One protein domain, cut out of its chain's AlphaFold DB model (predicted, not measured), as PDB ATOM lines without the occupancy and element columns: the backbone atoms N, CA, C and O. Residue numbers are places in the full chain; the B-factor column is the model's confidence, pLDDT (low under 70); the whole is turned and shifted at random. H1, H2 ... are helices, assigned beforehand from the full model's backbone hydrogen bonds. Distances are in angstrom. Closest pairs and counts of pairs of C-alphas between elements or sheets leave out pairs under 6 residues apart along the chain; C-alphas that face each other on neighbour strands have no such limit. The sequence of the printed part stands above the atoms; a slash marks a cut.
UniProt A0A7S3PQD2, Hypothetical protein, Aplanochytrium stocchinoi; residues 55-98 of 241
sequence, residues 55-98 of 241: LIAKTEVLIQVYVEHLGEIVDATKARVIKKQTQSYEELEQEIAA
ATOM      1  N   LEU A  55      53.301 -40.945  13.609       90.88
ATOM      2  CA  LEU A  55      53.164 -41.640  14.892       90.88
ATOM      3  C   LEU A  55      51.909 -41.179  15.630       90.88
ATOM      4  O   LEU A  55      51.179 -42.036  16.111       90.88
ATOM      5  N   ILE A  56      51.628 -39.871  15.639       89.88
ATOM      6  CA  ILE A  56      50.401 -39.326  16.244       89.88
ATOM      7  C   ILE A  56      49.163 -39.919  15.570       89.88
ATOM      8  O   ILE A  56      48.301 -40.460  16.254       89.88
ATOM      9  N   ALA A  57      49.115 -39.901  14.236       92.06
ATOM     10  CA  ALA A  57      47.998 -40.470  13.488       92.06
ATOM     11  C   ALA A  57      47.813 -41.969  13.785       92.06
ATOM     12  O   ALA A  57      46.695 -42.442  13.962       92.06
ATOM     13  N   LYS A  58      48.911 -42.732  13.904       93.62
ATOM     14  CA  LYS A  58      48.840 -44.152  14.274       93.62
ATOM     15  C   LYS A  58      48.292 -44.347  15.690       93.62
ATOM     16  O   LYS A  58      47.479 -45.242  15.899       93.62
ATOM     17  N   THR A  59      48.751 -43.553  16.657       94.38
ATOM     18  CA  THR A  59      48.269 -43.642  18.042       94.38
ATOM     19  C   THR A  59      46.811 -43.226  18.165       94.38
ATOM     20  O   THR A  59      46.074 -43.869  18.896       94.38
ATOM     21  N   GLU A  60      46.379 -42.209  17.421       94.69
ATOM     22  CA  GLU A  60      44.996 -41.732  17.420       94.69
ATOM     23  C   GLU A  60      44.030 -42.822  16.949       94.69
ATOM     24  O   GLU A  60      43.075 -43.140  17.653       94.69
ATOM     25  N   VAL A  61      44.335 -43.476  15.824       95.94
ATOM     26  CA  VAL A  61      43.528 -44.596  15.311       95.94
ATOM     27  C   VAL A  61      43.497 -45.757  16.304       95.94
ATOM     28  O   VAL A  61      42.454 -46.356  16.541       95.94
ATOM     29  N   LEU A  62      44.635 -46.074  16.917       96.00
ATOM     30  CA  LEU A  62      44.732 -47.169  17.878       96.00
ATOM     31  C   LEU A  62      43.912 -46.886  19.149       96.00
ATOM     32  O   LEU A  62      43.228 -47.779  19.643       96.00
ATOM     33  N   ILE A  63      43.921 -45.643  19.637       95.81
ATOM     34  CA  ILE A  63      43.077 -45.208  20.758       95.81
ATOM     35  C   ILE A  63      41.595 -45.299  20.382       95.81
ATOM     36  O   ILE A  63      40.814 -45.805  21.181       95.81
ATOM     37  N   GLN A  64      41.205 -44.871  19.178       95.12
ATOM     38  CA  GLN A  64      39.816 -44.980  18.713       95.12
ATOM     39  C   GLN A  64      39.329 -46.435  18.729       95.12
ATOM     40  O   GLN A  64      38.262 -46.715  19.271       95.12
ATOM     41  N   VAL A  65      40.144 -47.368  18.226       95.75
ATOM     42  CA  VAL A  65      39.819 -48.804  18.227       95.75
ATOM     43  C   VAL A  65      39.711 -49.358  19.649       95.75
ATOM     44  O   VAL A  65      38.802 -50.132  19.940       95.75
ATOM     45  N   TYR A  66      40.604 -48.963  20.562       96.06
ATOM     46  CA  TYR A  66      40.508 -49.399  21.957       96.06
ATOM     47  C   TYR A  66      39.289 -48.838  22.677       96.06
ATOM     48  O   TYR A  66      38.678 -49.567  23.448       96.06
ATOM     49  N   VAL A  67      38.909 -47.587  22.425       94.88
ATOM     50  CA  VAL A  67      37.689 -47.008  23.004       94.88
ATOM     51  C   VAL A  67      36.445 -47.745  22.509       94.88
ATOM     52  O   VAL A  67      35.538 -47.977  23.300       94.88
ATOM     53  N   GLU A  68      36.418 -48.171  21.244       93.81
ATOM     54  CA  GLU A  68      35.332 -48.998  20.706       93.81
ATOM     55  C   GLU A  68      35.250 -50.366  21.405       93.81
ATOM     56  O   GLU A  68      34.170 -50.784  21.813       93.81
ATOM     57  N   HIS A  69      36.384 -51.043  21.613       94.56
ATOM     58  CA  HIS A  69      36.408 -52.379  22.228       94.56
ATOM     59  C   HIS A  69      36.230 -52.361  23.753       94.56
ATOM     60  O   HIS A  69      35.748 -53.333  24.325       94.56
ATOM     61  N   LEU A  70      36.643 -51.283  24.423       96.00
ATOM     62  CA  LEU A  70      36.595 -51.138  25.883       96.00
ATOM     63  C   LEU A  70      35.450 -50.222  26.340       96.00
ATOM     64  O   LEU A  70      35.453 -49.783  27.491       96.00
ATOM     65  N   GLY A  71      34.485 -49.922  25.464       93.00
ATOM     66  CA  GLY A  71      33.399 -48.976  25.732       93.00
ATOM     67  C   GLY A  71      32.639 -49.278  27.024       93.00
ATOM     68  O   GLY A  71      32.463 -48.387  27.852       93.00
ATOM     69  N   GLU A  72      32.297 -50.547  27.262       93.44
ATOM     70  CA  GLU A  72      31.593 -50.983  28.477       93.44
ATOM     71  C   GLU A  72      32.386 -50.680  29.761       93.44
ATOM     72  O   GLU A  72      31.836 -50.179  30.741       93.44
ATOM     73  N   ILE A  73      33.702 -50.911  29.745       94.25
ATOM     74  CA  ILE A  73      34.593 -50.644  30.885       94.25
ATOM     75  C   ILE A  73      34.754 -49.134  31.090       94.25
ATOM     76  O   ILE A  73      34.760 -48.636  32.219       94.25
ATOM     77  N   VAL A  74      34.865 -48.378  29.999       94.44
ATOM     78  CA  VAL A  74      34.946 -46.915  30.037       94.44
ATOM     79  C   VAL A  74      33.667 -46.318  30.630       94.44
ATOM     80  O   VAL A  74      33.740 -45.413  31.459       94.44
ATOM     81  N   ASP A  75      32.494 -46.827  30.275       95.25
ATOM     82  CA  ASP A  75      31.234 -46.328  30.828       95.25
ATOM     83  C   ASP A  75      31.021 -46.772  32.282       95.25
ATOM     84  O   ASP A  75      30.599 -45.962  33.110       95.25
ATOM     85  N   ALA A  76      31.429 -47.992  32.643       93.81
ATOM     86  CA  ALA A  76      31.437 -48.452  34.031       93.81
ATOM     87  C   ALA A  76      32.354 -47.597  34.925       93.81
ATOM     88  O   ALA A  76      31.977 -47.215  36.034       93.81
ATOM     89  N   THR A  77      33.549 -47.241  34.443       93.75
ATOM     90  CA  THR A  77      34.487 -46.387  35.194       93.75
ATOM     91  C   THR A  77      33.977 -44.956  35.330       93.75
ATOM     92  O   THR A  77      34.075 -44.388  36.418       93.75
ATOM     93  N   LYS A  78      33.354 -44.385  34.292       94.62
ATOM     94  CA  LYS A  78      32.660 -43.090  34.401       94.62
ATOM     95  C   LYS A  78      31.549 -43.138  35.448       94.62
ATOM     96  O   LYS A  78      31.492 -42.256  36.301       94.62
ATOM     97  N   ALA A  79      30.698 -44.164  35.416       92.94
ATOM     98  CA  ALA A  79      29.617 -44.329  36.385       92.94
ATOM     99  C   ALA A  79      30.158 -44.451  37.819       92.94
ATOM    100  O   ALA A  79      29.637 -43.802  38.724       92.94
ATOM    101  N   ARG A  80      31.251 -45.201  38.017       89.62
ATOM    102  CA  ARG A  80      31.942 -45.307  39.312       89.62
ATOM    103  C   ARG A  80      32.480 -43.958  39.790       89.62
ATOM    104  O   ARG A  80      32.294 -43.619  40.952       89.62
ATOM    105  N   VAL A  81      33.112 -43.173  38.914       92.69
ATOM    106  CA  VAL A  81      33.621 -41.835  39.265       92.69
ATOM    107  C   VAL A  81      32.481 -40.901  39.663       92.69
ATOM    108  O   VAL A  81      32.594 -40.217  40.674       92.69
ATOM    109  N   ILE A  82      31.374 -40.898  38.916       92.12
ATOM    110  CA  ILE A  82      30.194 -40.082  39.241       92.12
ATOM    111  C   ILE A  82      29.614 -40.506  40.594       92.12
ATOM    112  O   ILE A  82      29.399 -39.655  41.450       92.12
ATOM    113  N   LYS A  83      29.434 -41.815  40.818       88.00
ATOM    114  CA  LYS A  83      28.963 -42.367  42.096       88.00
ATOM    115  C   LYS A  83      29.846 -41.891  43.253       88.00
ATOM    116  O   LYS A  83      29.331 -41.340  44.223       88.00
ATOM    117  N   LYS A  84      31.167 -41.999  43.092       85.56
ATOM    118  CA  LYS A  84      32.164 -41.577  44.083       85.56
ATOM    119  C   LYS A  84      32.149 -40.070  44.351       85.56
ATOM    120  O   LYS A  84      32.396 -39.646  45.471       85.56
ATOM    121  N   GLN A  85      31.844 -39.252  43.343       86.75
ATOM    122  CA  GLN A  85      31.708 -37.799  43.503       86.75
ATOM    123  C   GLN A  85      30.445 -37.392  44.273       86.75
ATOM    124  O   GLN A  85      30.415 -36.306  44.844       86.75
ATOM    125  N   THR A  86      29.409 -38.235  44.281       84.19
ATOM    126  CA  THR A  86      28.133 -37.964  44.965       84.19
ATOM    127  C   THR A  86      28.004 -38.614  46.343       84.19
ATOM    128  O   THR A  86      27.038 -38.334  47.047       84.19
ATOM    129  N   GLN A  87      28.941 -39.484  46.718       83.00
ATOM    130  CA  GLN A  87      28.902 -40.227  47.976       83.00
ATOM    131  C   GLN A  87      29.310 -39.378  49.178       83.00
ATOM    132  O   GLN A  87      30.121 -38.454  49.079       83.00
ATOM    133  N   SER A  88      28.741 -39.726  50.330       82.81
ATOM    134  CA  SER A  88      29.150 -39.174  51.618       82.81
ATOM    135  C   SER A  88      30.471 -39.794  52.097       82.81
ATOM    136  O   SER A  88      30.895 -40.849  51.628       82.81
ATOM    137  N   TYR A  89      31.138 -39.128  53.040       79.69
ATOM    138  CA  TYR A  89      32.426 -39.576  53.578       79.69
ATOM    139  C   TYR A  89      32.346 -40.964  54.246       79.69
ATOM    140  O   TYR A  89      33.232 -41.787  54.054       79.69
ATOM    141  N   GLU A  90      31.250 -41.251  54.952       80.38
ATOM    142  CA  GLU A  90      31.035 -42.527  55.650       80.38
ATOM    143  C   GLU A  90      30.795 -43.696  54.676       80.38
ATOM    144  O   GLU A  90      31.343 -44.782  54.852       80.38
ATOM    145  N   GLU A  91      30.047 -43.470  53.593       81.62
ATOM    146  CA  GLU A  91      29.858 -44.468  52.528       81.62
ATOM    147  C   GLU A  91      31.165 -44.749  51.770       81.62
ATOM    148  O   GLU A  91      31.415 -45.878  51.349       81.62
ATOM    149  N   LEU A  92      32.013 -43.728  51.612       80.81
ATOM    150  CA  LEU A  92      33.320 -43.858  50.978       80.81
ATOM    151  C   LEU A  92      34.294 -44.681  51.836       80.81
ATOM    152  O   LEU A  92      35.011 -45.519  51.292       80.81
ATOM    153  N   GLU A  93      34.317 -44.465  53.153       81.81
ATOM    154  CA  GLU A  93      35.120 -45.273  54.084       81.81
ATOM    155  C   GLU A  93      34.683 -46.744  54.072       81.81
ATOM    156  O   GLU A  93      35.534 -47.632  54.057       81.81
ATOM    157  N   GLN A  94      33.377 -47.017  53.993       83.75
ATOM    158  CA  GLN A  94      32.853 -48.385  53.890       83.75
ATOM    159  C   GLN A  94      33.231 -49.070  52.566       83.75
ATOM    160  O   GLN A  94      33.564 -50.254  52.573       83.75
ATOM    161  N   GLU A  95      33.219 -48.354  51.435       80.50
ATOM    162  CA  GLU A  95      33.681 -48.908  50.151       80.50
ATOM    163  C   GLU A  95      35.191 -49.179  50.139       80.50
ATOM    164  O   GLU A  95      35.610 -50.204  49.608       80.50
ATOM    165  N   ILE A  96      36.006 -48.302  50.738       80.38
ATOM    166  CA  ILE A  96      37.458 -48.513  50.858       80.38
ATOM    167  C   ILE A  96      37.741 -49.715  51.757       80.38
ATOM    168  O   ILE A  96      38.501 -50.583  51.351       80.38
ATOM    169  N   ALA A  97      37.083 -49.819  52.913       83.62
ATOM    170  CA  ALA A  97      37.237 -50.963  53.809       83.62
ATOM    171  C   ALA A  97      36.797 -52.281  53.147       83.62
ATOM    172  O   ALA A  97      37.427 -53.315  53.347       83.62
ATOM    173  N   ALA A  98      35.744 -52.258  52.324       79.69
ATOM    174  CA  ALA A  98      35.320 -53.423  51.552       79.69
ATOM    175  C   ALA A  98      36.298 -53.772  50.413       79.69
ATOM    176  O   ALA A  98      36.532 -54.951  50.161       79.69
TER     177      ALA A  98
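Overview. This is residues 55 to 98 of the 241 residues of the protein "Hypothetical protein" of Aplanochytrium stocchinoi (UniProt A0A7S3PQD2). Three helices follow one another as an open, angular chain with no packed core: the long helices H1 and H2 meet near their ends as an L, and the shorter H3 turns off at the far end of H2 and folds partly back. H1 and H3 lie at opposite ends of the model. The printed part has 44 residues with three named helices, in the order H1, H2, H3, and no named strand; the class is all helix. It is extended, with a radius of gyration of the C-alphas of 15.9 A and spans of 46 by 18 by 18 A.

Arrangement. H2, residues 71 to 86, is the longest helix. H1, residues 55 to 69, is close to H2 but not clearly touching; the closest C-alphas, those of Val 67 and Val 74, are 7.5 A apart. Their lines are about perpendicular, at 80 degrees. H3, residues 89 to 98, is also close to H2 but not clearly touching, with the closest C-alphas, those of Lys 84 and Leu 92, 7.4 A apart. H2 and H3 run opposite ways at a steep tilt of 46 degrees. H1 and H3 are apart. In H1, H2 and H3 every O i to N i+4 pair is within hydrogen-bond range.

Along the chain. H2 has 16 residues and measures 22.8 A from C-alpha 71 at (33.399, -48.976, 25.732) to C-alpha 86. H1 has 15 residues and measures 21.2 A, beginning with C-alpha 55 at (53.164, -41.640, 14.892). H3 has 10 residues, measures 14.3 A and ends with C-alpha 98 at (35.320, -53.423, 51.552).

Size, cuts and confidence. The two C-alphas farthest apart, those of Leu 55 and Glu 90, are 46.4 A apart. Residues 55 to 83 and 85 to 91 stand free. Both links, H1 to H2 and H2 to H3, are tight. The printed part has no cut. Its mean pLDDT is 89.8, and no printed residue is under 70.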